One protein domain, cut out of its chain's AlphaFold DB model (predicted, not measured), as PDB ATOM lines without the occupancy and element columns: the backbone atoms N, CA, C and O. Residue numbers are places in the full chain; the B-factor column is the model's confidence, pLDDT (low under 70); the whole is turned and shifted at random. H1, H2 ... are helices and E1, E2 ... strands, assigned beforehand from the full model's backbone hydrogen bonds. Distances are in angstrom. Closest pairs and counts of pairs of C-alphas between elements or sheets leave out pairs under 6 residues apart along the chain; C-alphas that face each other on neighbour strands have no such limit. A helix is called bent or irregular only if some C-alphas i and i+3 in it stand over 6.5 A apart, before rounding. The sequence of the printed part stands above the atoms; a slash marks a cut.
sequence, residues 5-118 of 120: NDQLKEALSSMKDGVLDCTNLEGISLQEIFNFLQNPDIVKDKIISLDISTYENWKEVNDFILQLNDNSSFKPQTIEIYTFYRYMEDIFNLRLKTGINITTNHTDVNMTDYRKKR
ATOM      1  N   ASN A   5     -40.691 -22.144  18.633       81.69
ATOM      2  CA  ASN A   5     -41.826 -22.703  19.357       81.69
ATOM      3  C   ASN A   5     -42.859 -23.376  18.445       81.69
ATOM      4  O   ASN A   5     -43.508 -24.322  18.883       81.69
ATOM      5  N   ASP A   6     -43.029 -22.920  17.203       87.81
ATOM      6  CA  ASP A   6     -43.997 -23.514  16.279       87.81
ATOM      7  C   ASP A   6     -43.522 -24.882  15.795       87.81
ATOM      8  O   ASP A   6     -44.308 -25.827  15.793       87.81
ATOM      9  N   GLN A   7     -42.233 -25.016  15.460       90.75
ATOM     10  CA  GLN A   7     -41.660 -26.305  15.055       90.75
ATOM     11  C   GLN A   7     -41.745 -27.335  16.191       90.75
ATOM     12  O   GLN A   7     -42.142 -28.475  15.971       90.75
ATOM     13  N   LEU A   8     -41.443 -26.922  17.425       90.69
ATOM     14  CA  LEU A   8     -41.508 -27.798  18.597       90.69
ATOM     15  C   LEU A   8     -42.947 -28.183  18.972       90.69
ATOM     16  O   LEU A   8     -43.207 -29.326  19.344       90.69
ATOM     17  N   LYS A   9     -43.911 -27.265  18.829       90.50
ATOM     18  CA  LYS A   9     -45.342 -27.578  18.991       90.50
ATOM     19  C   LYS A   9     -45.859 -28.511  17.896       90.50
ATOM     20  O   LYS A   9     -46.719 -29.342  18.169       90.50
ATOM     21  N   GLU A  10     -45.358 -28.378  16.673       91.31
ATOM     22  CA  GLU A  10     -45.683 -29.274  15.561       91.31
ATOM     23  C   GLU A  10     -45.099 -30.676  15.783       91.31
ATOM     24  O   GLU A  10     -45.805 -31.668  15.610       91.31
ATOM     25  N   ALA A  11     -43.861 -30.772  16.273       91.62
ATOM     26  CA  ALA A  11     -43.276 -32.040  16.708       91.62
ATOM     27  C   ALA A  11     -44.110 -32.679  17.833       91.62
ATOM     28  O   ALA A  11     -44.442 -33.861  17.776       91.62
ATOM     29  N   LEU A  12     -44.547 -31.879  18.812       91.38
ATOM     30  CA  LEU A  12     -45.403 -32.345  19.904       91.38
ATOM     31  C   LEU A  12     -46.773 -32.843  19.406       91.38
ATOM     32  O   LEU A  12     -47.288 -33.845  19.898       91.38
ATOM     33  N   SER A  13     -47.385 -32.160  18.434       90.44
ATOM     34  CA  SER A  13     -48.700 -32.542  17.894       90.44
ATOM     35  C   SER A  13     -48.646 -33.737  16.939       90.44
ATOM     36  O   SER A  13     -49.646 -34.439  16.784       90.44
ATOM     37  N   SER A  14     -47.485 -33.992  16.335       91.69
ATOM     38  CA  SER A  14     -47.228 -35.126  15.442       91.69
ATOM     39  C   SER A  14     -46.620 -36.346  16.140       91.69
ATOM     40  O   SER A  14     -46.378 -37.356  15.474       91.69
ATOM     41  N   MET A  15     -46.434 -36.287  17.466       93.25
ATOM     42  CA  MET A  15     -45.935 -37.400  18.275       93.25
ATOM     43  C   MET A  15     -46.681 -38.706  17.990       93.25
ATOM     44  O   MET A  15     -47.915 -38.761  17.976       93.25
ATOM     45  N   LYS A  16     -45.914 -39.788  17.863       90.75
ATOM     46  CA  LYS A  16     -46.421 -41.158  17.726       90.75
ATOM     47  C   LYS A  16     -45.862 -42.018  18.840       90.75
ATOM     48  O   LYS A  16     -44.686 -41.913  19.158       90.75
ATOM     49  N   ASP A  17     -46.724 -42.823  19.456       90.38
ATOM     50  CA  ASP A  17     -46.350 -43.769  20.517       90.38
ATOM     51  C   ASP A  17     -45.526 -43.137  21.657       90.38
ATOM     52  O   ASP A  17     -44.668 -43.769  22.265       90.38
ATOM     53  N   GLY A  18     -45.788 -41.857  21.947       91.44
ATOM     54  CA  GLY A  18     -45.096 -41.088  22.983       91.44
ATOM     55  C   GLY A  18     -43.653 -40.684  22.644       91.44
ATOM     56  O   GLY A  18     -42.935 -40.216  23.530       91.44
ATOM     57  N   VAL A  19     -43.226 -40.834  21.389       94.25
ATOM     58  CA  VAL A  19     -41.936 -40.355  20.885       94.25
ATOM     59  C   VAL A  19     -42.074 -38.906  20.426       94.25
ATOM     60  O   VAL A  19     -42.873 -38.614  19.533       94.25
ATOM     61  N   LEU A  20     -41.293 -38.008  21.028       94.75
ATOM     62  CA  LEU A  20     -41.065 -36.667  20.500       94.75
ATOM     63  C   LEU A  20     -39.891 -36.720  19.520       94.75
ATOM     64  O   LEU A  20     -38.738 -36.863  19.929       94.75
ATOM     65  N   ASP A  21     -40.219 -36.621  18.236       93.69
ATOM     66  CA  ASP A  21     -39.260 -36.609  17.136       93.69
ATOM     67  C   ASP A  21     -38.653 -35.204  16.977       93.69
ATOM     68  O   ASP A  21     -39.346 -34.248  16.613       93.69
ATOM     69  N   CYS A  22     -37.359 -35.072  17.277       93.06
ATOM     70  CA  CYS A  22     -36.599 -33.837  17.100       93.06
ATOM     71  C   CYS A  22     -35.678 -33.873  15.868       93.06
ATOM     72  O   CYS A  22     -34.890 -32.944  15.682       93.06
ATOM     73  N   THR A  23     -35.755 -34.892  15.004       89.88
ATOM     74  CA  THR A  23     -34.797 -35.058  13.898       89.88
ATOM     75  C   THR A  23     -34.967 -34.010  12.802       89.88
ATOM     76  O   THR A  23     -34.005 -33.663  12.123       89.88
ATOM     77  N   ASN A  24     -36.183 -33.482  12.639       86.75
ATOM     78  CA  ASN A  24     -36.547 -32.539  11.575       86.75
ATOM     79  C   ASN A  24     -36.587 -31.069  12.038       86.75
ATOM     80  O   ASN A  24     -37.167 -30.223  11.358       86.75
ATOM     81  N   LEU A  25     -36.004 -30.758  13.199       87.56
ATOM     82  CA  LEU A  25     -35.998 -29.411  13.765       87.56
ATOM     83  C   LEU A  25     -34.822 -28.586  13.223       87.56
ATOM     84  O   LEU A  25     -33.724 -28.569  13.782       87.56
ATOM     85  N   GLU A  26     -35.043 -27.883  12.113       83.06
ATOM     86  CA  GLU A  26     -34.006 -27.064  11.483       83.06
ATOM     87  C   GLU A  26     -33.632 -25.849  12.346       83.06
ATOM     88  O   GLU A  26     -34.460 -24.982  12.641       83.06
ATOM     89  N   GLY A  27     -32.346 -25.760  12.701       86.12
ATOM     90  CA  GLY A  27     -31.780 -24.621  13.430       86.12
ATOM     91  C   GLY A  27     -32.135 -24.569  14.916       86.12
ATOM     92  O   GLY A  27     -31.843 -23.560  15.549       86.12
ATOM     93  N   ILE A  28     -32.737 -25.629  15.465       91.94
ATOM     94  CA  ILE A  28     -33.095 -25.721  16.883       91.94
ATOM     95  C   ILE A  28     -32.015 -26.496  17.634       91.94
ATOM     96  O   ILE A  28     -31.692 -27.639  17.311       91.94
ATOM     97  N   SER A  29     -31.459 -25.873  18.662       94.44
ATOM     98  CA  SER A  29     -30.459 -26.447  19.556       94.44
ATOM     99  C   SER A  29     -31.077 -27.349  20.631       94.44
ATOM    100  O   SER A  29     -32.236 -27.194  21.025       94.44
ATOM    101  N   LEU A  30     -30.262 -28.242  21.203       95.44
ATOM    102  CA  LEU A  30     -30.657 -29.050  22.366       95.44
ATOM    103  C   LEU A  30     -31.058 -28.187  23.572       95.44
ATOM    104  O   LEU A  30     -31.929 -28.578  24.346       95.44
ATOM    105  N   GLN A  31     -30.477 -26.993  23.719       94.44
ATOM    106  CA  GLN A  31     -30.859 -26.070  24.788       94.44
ATOM    107  C   GLN A  31     -32.260 -25.487  24.569       94.44
ATOM    108  O   GLN A  31     -33.010 -25.311  25.527       94.44
ATOM    109  N   GLU A  32     -32.640 -25.199  23.324       94.06
ATOM    110  CA  GLU A  32     -33.992 -24.737  22.996       94.06
ATOM    111  C   GLU A  32     -35.022 -25.844  23.212       94.06
ATOM    112  O   GLU A  32     -36.067 -25.579  23.806       94.06
ATOM    113  N   ILE A  33     -34.698 -27.088  22.842       93.94
ATOM    114  CA  ILE A  33     -35.515 -28.261  23.182       93.94
ATOM    115  C   ILE A  33     -35.653 -28.388  24.701       93.94
ATOM    116  O   ILE A  33     -36.765 -28.540  25.203       93.94
ATOM    117  N   PHE A  34     -34.553 -28.285  25.450       93.25
ATOM    118  CA  PHE A  34     -34.585 -28.354  26.910       93.25
ATOM    119  C   PHE A  34     -35.511 -27.288  27.499       93.25
ATOM    120  O   PHE A  34     -36.390 -27.624  28.291       93.25
ATOM    121  N   ASN A  35     -35.343 -26.028  27.089       91.44
ATOM    122  CA  ASN A  35     -36.144 -24.897  27.560       91.44
ATOM    123  C   ASN A  35     -37.626 -25.071  27.212       91.44
ATOM    124  O   ASN A  35     -38.488 -24.806  28.050       91.44
ATOM    125  N   PHE A  36     -37.927 -25.556  26.005       90.88
ATOM    126  CA  PHE A  36     -39.285 -25.900  25.604       90.88
ATOM    127  C   PHE A  36     -39.858 -26.953  26.544       90.88
ATOM    128  O   PHE A  36     -40.871 -26.694  27.180       90.88
ATOM    129  N   LEU A  37     -39.150 -28.065  26.754       90.25
ATOM    130  CA  LEU A  37     -39.535 -29.122  27.691       90.25
ATOM    131  C   LEU A  37     -39.618 -28.656  29.151       90.25
ATOM    132  O   LEU A  37     -40.146 -29.398  29.971       90.25
ATOM    133  N   GLN A  38     -39.149 -27.458  29.516       86.69
ATOM    134  CA  GLN A  38     -39.384 -26.882  30.844       86.69
ATOM    135  C   GLN A  38     -40.742 -26.202  30.977       86.69
ATOM    136  O   GLN A  38     -41.251 -26.104  32.094       86.69
ATOM    137  N   ASN A  39     -41.360 -25.795  29.869       85.25
ATOM    138  CA  ASN A  39     -42.618 -25.067  29.882       85.25
ATOM    139  C   ASN A  39     -43.732 -25.895  30.572       85.25
ATOM    140  O   ASN A  39     -43.981 -27.035  30.165       85.25
ATOM    141  N   PRO A  40     -44.388 -25.357  31.622       81.94
ATOM    142  CA  PRO A  40     -45.445 -26.060  32.353       81.94
ATOM    143  C   PRO A  40     -46.693 -26.347  31.506       81.94
ATOM    144  O   PRO A  40     -47.440 -27.261  31.839       81.94
ATOM    145  N   ASP A  41     -46.905 -25.616  30.410       81.81
ATOM    146  CA  ASP A  41     -48.066 -25.788  29.526       81.81
ATOM    147  C   ASP A  41     -47.925 -26.989  28.574       81.81
ATOM    148  O   ASP A  41     -48.855 -27.332  27.840       81.81
ATOM    149  N   ILE A  42     -46.759 -27.639  28.556       81.19
ATOM    150  CA  ILE A  42     -46.518 -28.825  27.735       81.19
ATOM    151  C   ILE A  42     -46.994 -30.068  28.472       81.19
ATOM    152  O   ILE A  42     -46.669 -30.291  29.635       81.19
ATOM    153  N   VAL A  43     -47.706 -30.940  27.759       75.06
ATOM    154  CA  VAL A  43     -48.176 -32.230  28.283       75.06
ATOM    155  C   VAL A  43     -47.035 -33.254  28.268       75.06
ATOM    156  O   VAL A  43     -47.024 -34.193  27.471       75.06
ATOM    157  N   LYS A  44     -46.046 -33.046  29.142       79.94
ATOM    158  CA  LYS A  44     -44.805 -33.837  29.194       79.94
ATOM    159  C   LYS A  44     -45.047 -35.304  29.545       79.94
ATOM    160  O   LYS A  44     -44.308 -36.162  29.081       79.94
ATOM    161  N   ASP A  45     -46.121 -35.598  30.276       80.25
ATOM    162  CA  ASP A  45     -46.486 -36.954  30.717       80.25
ATOM    163  C   ASP A  45     -46.734 -37.931  29.556       80.25
ATOM    164  O   ASP A  45     -46.719 -39.146  29.742       80.25
ATOM    165  N   LYS A  46     -46.979 -37.408  28.348       86.62
ATOM    166  CA  LYS A  46     -47.152 -38.214  27.133       86.62
ATOM    167  C   LYS A  46     -45.839 -38.504  26.410       86.62
ATOM    168  O   LYS A  46     -45.827 -39.357  25.527       86.62
ATOM    169  N   ILE A  47     -44.763 -37.797  26.748       91.94
ATOM    170  CA  ILE A  47     -43.453 -37.949  26.122       91.94
ATOM    171  C   ILE A  47     -42.684 -39.014  26.903       91.94
ATOM    172  O   ILE A  47     -42.140 -38.755  27.974       91.94
ATOM    173  N   ILE A  48     -42.641 -40.229  26.361       92.12
ATOM    174  CA  ILE A  48     -41.873 -41.338  26.941       92.12
ATOM    175  C   ILE A  48     -40.475 -41.438  26.331       92.12
ATOM    176  O   ILE A  48     -39.559 -41.925  26.995       92.12
ATOM    177  N   SER A  49     -40.308 -40.973  25.090       94.50
ATOM    178  CA  SER A  49     -39.047 -41.037  24.358       94.50
ATOM    179  C   SER A  49     -38.741 -39.722  23.652       94.50
ATOM    180  O   SER A  49     -39.655 -39.045  23.180       94.50
ATOM    181  N   LEU A  50     -37.456 -39.387  23.556       95.06
ATOM    182  CA  LEU A  50     -36.948 -38.310  22.706       95.06
ATOM    183  C   LEU A  50     -36.093 -38.910  21.595       95.06
ATOM    184  O   LEU A  50     -35.188 -39.686  21.897       95.06
ATOM    185  N   ASP A  51     -36.323 -38.512  20.349       94.81
ATOM    186  CA  ASP A  51     -35.404 -38.812  19.251       94.81
ATOM    187  C   ASP A  51     -34.601 -37.564  18.886       94.81
ATOM    188  O   ASP A  51     -35.123 -36.617  18.304       94.81
ATOM    189  N   ILE A  52     -33.321 -37.567  19.264       94.44
ATOM    190  CA  ILE A  52     -32.340 -36.522  18.949       94.44
ATOM    191  C   ILE A  52     -31.214 -37.091  18.073       94.44
ATOM    192  O   ILE A  52     -30.065 -36.650  18.136       94.44
ATOM    193  N   SER A  53     -31.518 -38.091  17.247       92.19
ATOM    194  CA  SER A  53     -30.526 -38.810  16.445       92.19
ATOM    195  C   SER A  53     -29.932 -38.029  15.265       92.19
ATOM    196  O   SER A  53     -29.135 -38.574  14.508       92.19
ATOM    197  N   THR A  54     -30.236 -36.740  15.121       91.00
ATOM    198  CA  THR A  54     -29.540 -35.827  14.194       91.00
ATOM    199  C   THR A  54     -28.506 -34.932  14.883       91.00
ATOM    200  O   THR A  54     -27.754 -34.230  14.209       91.00
ATOM    201  N   TYR A  55     -28.411 -34.970  16.218       91.38
ATOM    202  CA  TYR A  55     -27.451 -34.179  16.991       91.38
ATOM    203  C   TYR A  55     -26.143 -34.958  17.185       91.38
ATOM    204  O   TYR A  55     -26.035 -35.836  18.038       91.38
ATOM    205  N   GLU A  56     -25.124 -34.637  16.385       89.56
ATOM    206  CA  GLU A  56     -23.882 -35.427  16.326       89.56
ATOM    207  C   GLU A  56     -22.817 -35.038  17.369       89.56
ATOM    208  O   GLU A  56     -21.882 -35.803  17.635       89.56
ATOM    209  N   ASN A  57     -22.916 -33.842  17.960       91.50
ATOM    210  CA  ASN A  57     -21.934 -33.373  18.932       91.50
ATOM    211  C   ASN A  57     -22.123 -34.087  20.278       91.50
ATOM    212  O   ASN A  57     -22.933 -33.678  21.108       91.50
ATOM    213  N   TRP A  58     -21.315 -35.125  20.516       92.19
ATOM    214  CA  TRP A  58     -21.394 -35.938  21.734       92.19
ATOM    215  C   TRP A  58     -21.356 -35.124  23.028       92.19
ATOM    216  O   TRP A  58     -22.080 -35.446  23.964       92.19
ATOM    217  N   LYS A  59     -20.540 -34.067  23.095       93.88
ATOM    218  CA  LYS A  59     -20.451 -33.251  24.310       93.88
ATOM    219  C   LYS A  59     -21.793 -32.578  24.607       93.88
ATOM    220  O   LYS A  59     -22.259 -32.636  25.737       93.88
ATOM    221  N   GLU A  60     -22.422 -31.991  23.591       95.19
ATOM    222  CA  GLU A  60     -23.730 -31.340  23.728       95.19
ATOM    223  C   GLU A  60     -24.829 -32.348  24.082       95.19
ATOM    224  O   GLU A  60     -25.638 -32.080  24.967       95.19
ATOM    225  N   VAL A  61     -24.816 -33.530  23.457       95.00
ATOM    226  CA  VAL A  61     -25.757 -34.621  23.762       95.00
ATOM    227  C   VAL A  61     -25.595 -35.105  25.205       95.00
ATOM    228  O   VAL A  61     -26.579 -35.216  25.933       95.00
ATOM    229  N   ASN A  62     -24.361 -35.356  25.649       95.06
ATOM    230  CA  ASN A  62     -24.061 -35.755  27.022       95.06
ATOM    231  C   ASN A  62     -24.533 -34.700  28.033       95.06
ATOM    232  O   ASN A  62     -25.211 -35.035  29.004       95.06
ATOM    233  N   ASP A  63     -24.207 -33.429  27.790       95.69
ATOM    234  CA  ASP A  63     -24.586 -32.328  28.676       95.69
ATOM    235  C   ASP A  63     -26.116 -32.175  28.739       95.69
ATOM    236  O   ASP A  63     -26.671 -31.990  29.821       95.69
ATOM    237  N   PHE A  64     -26.815 -32.332  27.612       95.81
ATOM    238  CA  PHE A  64     -28.278 -32.326  27.548       95.81
ATOM    239  C   PHE A  64     -28.911 -33.477  28.346       95.81
ATOM    240  O   PHE A  64     -29.825 -33.249  29.138       95.81
ATOM    241  N   ILE A  65     -28.408 -34.707  28.199       94.94
ATOM    242  CA  ILE A  65     -28.911 -35.877  28.939       94.94
ATOM    243  C   ILE A  65     -28.704 -35.699  30.450       94.94
ATOM    244  O   ILE A  65     -29.588 -36.028  31.244       94.94
ATOM    245  N   LEU A  66     -27.556 -35.153  30.864       94.62
ATOM    246  CA  LEU A  66     -27.292 -34.840  32.268       94.62
ATOM    247  C   LEU A  66     -28.239 -33.755  32.794       94.62
ATOM    248  O   LEU A  66     -28.810 -33.929  33.869       94.62
ATOM    249  N   GLN A  67     -28.476 -32.691  32.021       94.06
ATOM    250  CA  GLN A  67     -29.446 -31.652  32.380       94.06
ATOM    251  C   GLN A  67     -30.866 -32.207  32.527       94.06
ATOM    252  O   GLN A  67     -31.570 -31.827  33.460       94.06
ATOM    253  N   LEU A  68     -31.292 -33.120  31.645       92.06
ATOM    254  CA  LEU A  68     -32.580 -33.805  31.776       92.06
ATOM    255  C   LEU A  68     -32.647 -34.655  33.048       92.06
ATOM    256  O   LEU A  68     -33.666 -34.660  33.726       92.06
ATOM    257  N   ASN A  69     -31.571 -35.361  33.392       91.62
ATOM    258  CA  ASN A  69     -31.546 -36.184  34.598       91.62
ATOM    259  C   ASN A  69     -31.631 -35.368  35.892       91.62
ATOM    260  O   ASN A  69     -32.286 -35.798  36.841       91.62
ATOM    261  N   ASP A  70     -30.949 -34.226  35.938       89.31
ATOM    262  CA  ASP A  70     -30.912 -33.368  37.124       89.31
ATOM    263  C   ASP A  70     -32.215 -32.559  37.290       89.31
ATOM    264  O   ASP A  70     -32.441 -31.923  38.322       89.31
ATOM    265  N   ASN A  71     -33.104 -32.608  36.294       80.50
ATOM    266  CA  ASN A  71     -34.379 -31.916  36.287       80.50
ATOM    267  C   ASN A  71     -35.520 -32.800  36.809       80.50
ATOM    268  O   ASN A  71     -35.829 -33.851  36.255       80.50
ATOM    269  N   SER A  72     -36.217 -32.345  37.852       69.62
ATOM    270  CA  SER A  72     -37.353 -33.081  38.420       69.62
ATOM    271  C   SER A  72     -38.647 -32.960  37.609       69.62
ATOM    272  O   SER A  72     -39.555 -33.763  37.807       69.62
ATOM    273  N   SER A  73     -38.762 -31.968  36.720       81.12
ATOM    274  CA  SER A  73     -40.019 -31.660  36.025       81.12
ATOM    275  C   SER A  73     -40.278 -32.532  34.798       81.12
ATOM    276  O   SER A  73     -41.414 -32.599  34.329       81.12
ATOM    277  N   PHE A  74     -39.239 -33.165  34.252       86.69
ATOM    278  CA  PHE A  74     -39.350 -34.039  33.095       86.69
ATOM    279  C   PHE A  74     -38.154 -34.975  33.004       86.69
ATOM    280  O   PHE A  74     -37.010 -34.527  33.008       86.69
ATOM    281  N   LYS A  75     -38.436 -36.268  32.845       88.38
ATOM    282  CA  LYS A  75     -37.425 -37.291  32.617       88.38
ATOM    283  C   LYS A  75     -37.965 -38.326  31.630       88.38
ATOM    284  O   LYS A  75     -38.892 -39.055  31.992       88.38
ATOM    285  N   PRO A  76     -37.428 -38.400  30.401       91.62
ATOM    286  CA  PRO A  76     -37.867 -39.403  29.442       91.62
ATOM    287  C   PRO A  76     -37.413 -40.796  29.888       91.62
ATOM    288  O   PRO A  76     -36.409 -40.950  30.587       91.62
ATOM    289  N   GLN A  77     -38.139 -41.825  29.462       93.69
ATOM    290  CA  GLN A  77     -37.745 -43.215  29.701       93.69
ATOM    291  C   GLN A  77     -36.645 -43.640  28.731       93.69
ATOM    292  O   GLN A  77     -35.733 -44.372  29.115       93.69
ATOM    293  N   THR A  78     -36.743 -43.181  27.480       95.25
ATOM    294  CA  THR A  78     -35.789 -43.492  26.413       95.25
ATOM    295  C   THR A  78     -35.299 -42.221  25.720       95.25
ATOM    296  O   THR A  78     -36.042 -41.252  25.583       95.25
ATOM    297  N   ILE A  79     -34.040 -42.207  25.293       95.12
ATOM    298  CA  ILE A  79     -33.502 -41.198  24.379       95.12
ATOM    299  C   ILE A  79     -32.781 -41.929  23.256       95.12
ATOM    300  O   ILE A  79     -31.883 -42.730  23.516       95.12
ATOM    301  N   GLU A  80     -33.160 -41.631  22.024       94.88
ATOM    302  CA  GLU A  80     -32.487 -42.102  20.826       94.88
ATOM    303  C   GLU A  80     -31.473 -41.061  20.357       94.88
ATOM    304  O   GLU A  80     -31.785 -39.880  20.208       94.88
ATOM    305  N   ILE A  81     -30.226 -41.499  20.179       92.56
ATOM    306  CA  ILE A  81     -29.106 -40.629  19.818       92.56
ATOM    307  C   ILE A  81     -28.362 -41.153  18.591       92.56
ATOM    308  O   ILE A  81     -28.315 -42.359  18.317       92.56
ATOM    309  N   TYR A  82     -27.682 -40.240  17.908       86.88
ATOM    310  CA  TYR A  82     -26.569 -40.590  17.040       86.88
ATOM    311  C   TYR A  82     -25.326 -40.809  17.890       86.88
ATOM    312  O   TYR A  82     -25.050 -40.044  18.816       86.88
ATOM    313  N   THR A  83     -24.545 -41.842  17.586       76.31
ATOM    314  CA  THR A  83     -23.268 -42.014  18.271       76.31
ATOM    315  C   THR A  83     -22.256 -42.812  17.467       76.31
ATOM    316  O   THR A  83     -22.583 -43.586  16.569       76.31
ATOM    317  N   PHE A  84     -20.998 -42.670  17.871       75.06
ATOM    318  CA  PHE A  84     -19.880 -43.476  17.409       75.06
ATOM    319  C   PHE A  84     -19.505 -44.515  18.468       75.06
ATOM    320  O   PHE A  84     -19.550 -44.238  19.664       75.06
ATOM    321  N   TYR A  85     -18.992 -45.669  18.032       76.06
ATOM    322  CA  TYR A  85     -18.525 -46.744  18.923       76.06
ATOM    323  C   TYR A  85     -17.571 -46.284  20.037       76.06
ATOM    324  O   TYR A  85     -17.571 -46.866  21.119       76.06
ATOM    325  N   ARG A  86     -16.780 -45.225  19.805       82.62
ATOM    326  CA  ARG A  86     -15.844 -44.676  20.801       82.62
ATOM    327  C   ARG A  86     -16.513 -44.145  22.077       82.62
ATOM    328  O   ARG A  86     -15.813 -43.974  23.063       82.62
ATOM    329  N   TYR A  87     -17.821 -43.889  22.057       86.88
ATOM    330  CA  TYR A  87     -18.573 -43.350  23.196       86.88
ATOM    331  C   TYR A  87     -19.437 -44.403  23.907       86.88
ATOM    332  O   TYR A  87     -20.247 -44.058  24.757       86.88
ATOM    333  N   MET A  88     -19.290 -45.692  23.580       86.81
ATOM    334  CA  MET A  88     -20.137 -46.750  24.153       86.81
ATOM    335  C   MET A  88     -19.989 -46.900  25.671       86.81
ATOM    336  O   MET A  88     -20.981 -47.139  26.356       86.81
ATOM    337  N   GLU A  89     -18.777 -46.737  26.205       90.69
ATOM    338  CA  GLU A  89     -18.543 -46.761  27.653       90.69
ATOM    339  C   GLU A  89     -19.205 -45.561  28.344       90.69
ATOM    340  O   GLU A  89     -19.911 -45.734  29.338       90.69
ATOM    341  N   ASP A  90     -19.073 -44.361  27.769       91.88
ATOM    342  CA  ASP A  90     -19.737 -43.158  28.277       91.88
ATOM    343  C   ASP A  90     -21.264 -43.312  28.257       91.88
ATOM    344  O   ASP A  90     -21.932 -42.986  29.236       91.88
ATOM    345  N   ILE A  91     -21.825 -43.868  27.177       91.69
ATOM    346  CA  ILE A  91     -23.262 -44.153  27.060       91.69
ATOM    347  C   ILE A  91     -23.705 -45.144  28.130       91.69
ATOM    348  O   ILE A  91     -24.731 -44.933  28.773       91.69
ATOM    349  N   PHE A  92     -22.947 -46.219  28.349       90.94
ATOM    350  CA  PHE A  92     -23.257 -47.188  29.396       90.94
ATOM    351  C   PHE A  92     -23.265 -46.525  30.781       90.94
ATOM    352  O   PHE A  92     -24.230 -46.674  31.534       90.94
ATOM    353  N   ASN A  93     -22.247 -45.718  31.081       94.94
ATOM    354  CA  ASN A  93     -22.153 -44.972  32.334       94.94
ATOM    355  C   ASN A  93     -23.299 -43.960  32.494       94.94
ATOM    356  O   ASN A  93     -23.863 -43.837  33.582       94.94
ATOM    357  N   LEU A  94     -23.700 -43.279  31.418       94.12
ATOM    358  CA  LEU A  94     -24.852 -42.377  31.415       94.12
ATOM    359  C   LEU A  94     -26.164 -43.113  31.673       94.12
ATOM    360  O   LEU A  94     -26.965 -42.637  32.477       94.12
ATOM    361  N   ARG A  95     -26.389 -44.276  31.048       94.44
ATOM    362  CA  ARG A  95     -27.581 -45.098  31.313       94.44
ATOM    363  C   ARG A  95     -27.642 -45.503  32.784       94.44
ATOM    364  O   ARG A  95     -28.694 -45.377  33.400       94.44
ATOM    365  N   LEU A  96     -26.521 -45.928  33.373       94.62
ATOM    366  CA  LEU A  96     -26.457 -46.283  34.796       94.62
ATOM    367  C   LEU A  96     -26.703 -45.083  35.714       94.62
ATOM    368  O   LEU A  96     -27.430 -45.202  36.697       94.62
ATOM    369  N   LYS A  97     -26.108 -43.929  35.398       94.81
ATOM    370  CA  LYS A  97     -26.229 -42.712  36.208       94.81
ATOM    371  C   LYS A  97     -27.637 -42.131  36.159       94.81
ATOM    372  O   LYS A  97     -28.153 -41.682  37.179       94.81
ATOM    373  N   THR A  98     -28.229 -42.097  34.972       93.38
ATOM    374  CA  THR A  98     -29.504 -41.417  34.746       93.38
ATOM    375  C   THR A  98     -30.698 -42.357  34.854       93.38
ATOM    376  O   THR A  98     -31.803 -41.899  35.110       93.38
ATOM    377  N   GLY A  99     -30.528 -43.665  34.668       93.00
ATOM    378  CA  GLY A  99     -31.644 -44.607  34.543       93.00
ATOM    379  C   GLY A  99     -32.480 -44.408  33.272       93.00
ATOM    380  O   GLY A  99     -33.523 -45.041  33.135       93.00
ATOM    381  N   ILE A 100     -32.043 -43.538  32.356       93.75
ATOM    382  CA  ILE A 100     -32.650 -43.347  31.039       93.75
ATOM    383  C   ILE A 100     -32.087 -44.424  30.114       93.75
ATOM    384  O   ILE A 100     -30.872 -44.637  30.051       93.75
ATOM    385  N   ASN A 101     -32.956 -45.106  29.374       94.00
ATOM    386  CA  ASN A 101     -32.514 -46.006  28.321       94.00
ATOM    387  C   ASN A 101     -32.005 -45.179  27.133       94.00
ATOM    388  O   ASN A 101     -32.756 -44.411  26.550       94.00
ATOM    389  N   ILE A 102     -30.732 -45.303  26.764       92.69
ATOM    390  CA  ILE A 102     -30.163 -44.516  25.657       92.69
ATOM    391  C   ILE A 102     -30.020 -45.429  24.449       92.69
ATOM    392  O   ILE A 102     -29.061 -46.190  24.397       92.69
ATOM    393  N   THR A 103     -30.938 -45.407  23.495       88.44
ATOM    394  CA  THR A 103     -30.811 -46.187  22.259       88.44
ATOM    395  C   THR A 103     -29.962 -45.434  21.246       88.44
ATOM    396  O   THR A 103     -29.848 -44.211  21.275       88.44
ATOM    397  N   THR A 104     -29.296 -46.173  20.370       79.88
ATOM    398  CA  THR A 104     -28.411 -45.585  19.371       79.88
ATOM    399  C   THR A 104     -28.882 -46.026  18.007       79.88
ATOM    400  O   THR A 104     -28.968 -47.235  17.763       79.88
ATOM    401  N   ASN A 105     -29.118 -45.072  17.109       65.69
ATOM    402  CA  ASN A 105     -29.238 -45.391  15.698       65.69
ATOM    403  C   ASN A 105     -27.855 -45.820  15.210       65.69
ATOM    404  O   ASN A 105     -27.034 -45.007  14.785       65.69
ATOM    405  N   HIS A 106     -27.578 -47.121  15.303       54.22
ATOM    406  CA  HIS A 106     -26.531 -47.754  14.521       54.22
ATOM    407  C   HIS A 106     -26.985 -47.709  13.062       54.22
ATOM    408  O   HIS A 106     -27.360 -48.717  12.473       54.22
ATOM    409  N   THR A 107     -26.934 -46.532  12.438       46.28
ATOM    410  CA  THR A 107     -26.520 -46.562  11.046       46.28
ATOM    411  C   THR A 107     -25.129 -47.149  11.123       46.28
ATOM    412  O   THR A 107     -24.223 -46.531  11.681       46.28
ATOM    413  N   ASP A 108     -24.996 -48.412  10.718       42.62
ATOM    414  CA  ASP A 108     -23.712 -49.028  10.449       42.62
ATOM    415  C   ASP A 108     -22.963 -48.047   9.557       42.62
ATOM    416  O   ASP A 108     -23.151 -48.009   8.339       42.62
ATOM    417  N   VAL A 109     -22.168 -47.171  10.179       42.47
ATOM    418  CA  VAL A 109     -21.230 -46.320   9.483       42.47
ATOM    419  C   VAL A 109     -20.339 -47.336   8.827       42.47
ATOM    420  O   VAL A 109     -19.545 -47.995   9.495       42.47
ATOM    421  N   ASN A 110     -20.599 -47.522   7.540       39.66
ATOM    422  CA  ASN A 110     -19.952 -48.425   6.625       39.66
ATOM    423  C   ASN A 110     -18.443 -48.338   6.904       39.66
ATOM    424  O   ASN A 110     -17.742 -47.487   6.356       39.66
ATOM    425  N   MET A 111     -17.917 -49.198   7.791       44.97
ATOM    426  CA  MET A 111     -16.482 -49.265   8.111       44.97
ATOM    427  C   MET A 111     -15.666 -49.551   6.841       44.97
ATOM    428  O   MET A 111     -14.452 -49.350   6.787       44.97
ATOM    429  N   THR A 112     -16.362 -49.992   5.799       45.84
ATOM    430  CA  THR A 112     -15.923 -50.180   4.429       45.84
ATOM    431  C   THR A 112     -15.392 -48.901   3.763       45.84
ATOM    432  O   THR A 112     -14.488 -49.014   2.935       45.84
ATOM    433  N   ASP A 113     -15.859 -47.699   4.127       47.25
ATOM    434  CA  ASP A 113     -15.478 -46.467   3.408       47.25
ATOM    435  C   ASP A 113     -14.207 -45.792   3.956       47.25
ATOM    436  O   ASP A 113     -13.378 -45.289   3.192       47.25
ATOM    437  N   TYR A 114     -13.952 -45.873   5.267       45.31
ATOM    438  CA  TYR A 114     -12.727 -45.305   5.852       45.31
ATOM    439  C   TYR A 114     -11.462 -46.113   5.520       45.31
ATOM    440  O   TYR A 114     -10.377 -45.538   5.413       45.31
ATOM    441  N   ARG A 115     -11.571 -47.434   5.302       46.66
ATOM    442  CA  ARG A 115     -10.428 -48.256   4.855       46.66
ATOM    443  C   ARG A 115     -10.110 -48.083   3.366       46.66
ATOM    444  O   ARG A 115      -8.956 -48.260   2.991       46.66
ATOM    445  N   LYS A 116     -11.079 -47.685   2.531       42.50
ATOM    446  CA  LYS A 116     -10.841 -47.403   1.103       42.50
ATOM    447  C   LYS A 116     -10.154 -46.060   0.846       42.50
ATOM    448  O   LYS A 116      -9.431 -45.943  -0.135       42.50
ATOM    449  N   LYS A 117     -10.301 -45.072   1.736       42.34
ATOM    450  CA  LYS A 117      -9.638 -43.759   1.595       42.34
ATOM    451  C   LYS A 117      -8.174 -43.706   2.053       42.34
ATOM    452  O   LYS A 117      -7.533 -42.686   1.851       42.34
ATOM    453  N   ARG A 118      -7.629 -44.773   2.651       38.94
ATOM    454  CA  ARG A 118      -6.214 -44.845   3.083       38.94
ATOM    455  C   ARG A 118      -5.286 -45.585   2.110       38.94
ATOM    456  O   ARG A 118      -4.128 -45.799   2.447       38.94
TER     457      ARG A 118
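This is residues 5 to 118 of the 120 residues of an uncharacterized protein of Rickettsia massiliae str. AZT80 (UniProt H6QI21). A small sheet of four parallel strands, E1 to E4, has three helices, H2, H3 and H4, side by side in a row next to it: H4 lies over its edge strand E4, H3 only grazes the sheet, and H2, at the far end of the row from H4, is not on it. H1 is at the E1 edge, and residues 110 to 118, with H5, stick out as a tail. The printed part has 114 residues, with H1 E1 H2 E2 H3 E3 H4 E4 H5 along the chain, sheet order E1 E2 E3 E4, class mixed. It is compact, radius of gyration of the C-alphas 15.0 A, yet elongated, spanning 53 by 30 by 24 A.

E2, residues 49 to 52, is parallel to E1, residues 19 to 21, with N 20 and O 49 2.9 A apart. E3, residues 78 to 81, is parallel to E2, N 80 and O 50 being 2.8 A apart, and to E4, residues 101 to 104, N 79 and O 101 being 2.8 A apart. H4, residues 85 to 98, lies over E4, its height over the sheet 8.9 A, along the strands at 12 degrees on the local plane; their closest C-alphas, of Arg 95 and Asn 101, are 5.8 A apart. H4 is irregular: C-alphas 86 and 89 are 7.7 A apart. With residues 94 to 98 alone it touches H3, residues 58 to 70, the same way at a shallow tilt of 8 degrees; the closest C-alphas, of Asn 69 and Thr 98, are 5.6 A apart. H3 only grazes the sheet, and touches H2, residues 30 to 38, at a shallow tilt of 15 degrees, C-alphas of Leu 30 and Phe 64 closest at 6.6 A. H2 is not on the sheet. H1, residues 5 to 13, only grazes the sheet and only just touches H2, with 3 pairs of C-alphas within 8 A, Asn 5 and Phe 36 closest at 7.5 A. E1, H2, E2; E2, H3, E3; and E3, H4, E4 are strand-helix-strand units, two parallel neighbour strands with a helix between, each with a right-handed crossover. H5, residues 111 to 116, touches no helix. Every O i to N i+4 pair is within hydrogen-bond range in H1, H2 and H3, against 8 of 10 in H4 and 0 of 2 in H5, where 1 of 3 O i to N i+3 pairs is.

H1 begins at C-alpha 5 (-41.826, -22.703, 19.357) and H5 ends at C-alpha 116 (-10.841, -47.403, 1.103). H4 is 20.0 A from first to last C-alpha, H3 18.3 A, H2 12.4 A and H1 12.1 A.

The C-alphas of Asp 41 and Arg 118, the two farthest apart, are 53.0 A apart. The printed part has no cut and no long link. Residues 72 and 105 to 118 have pLDDT under 70.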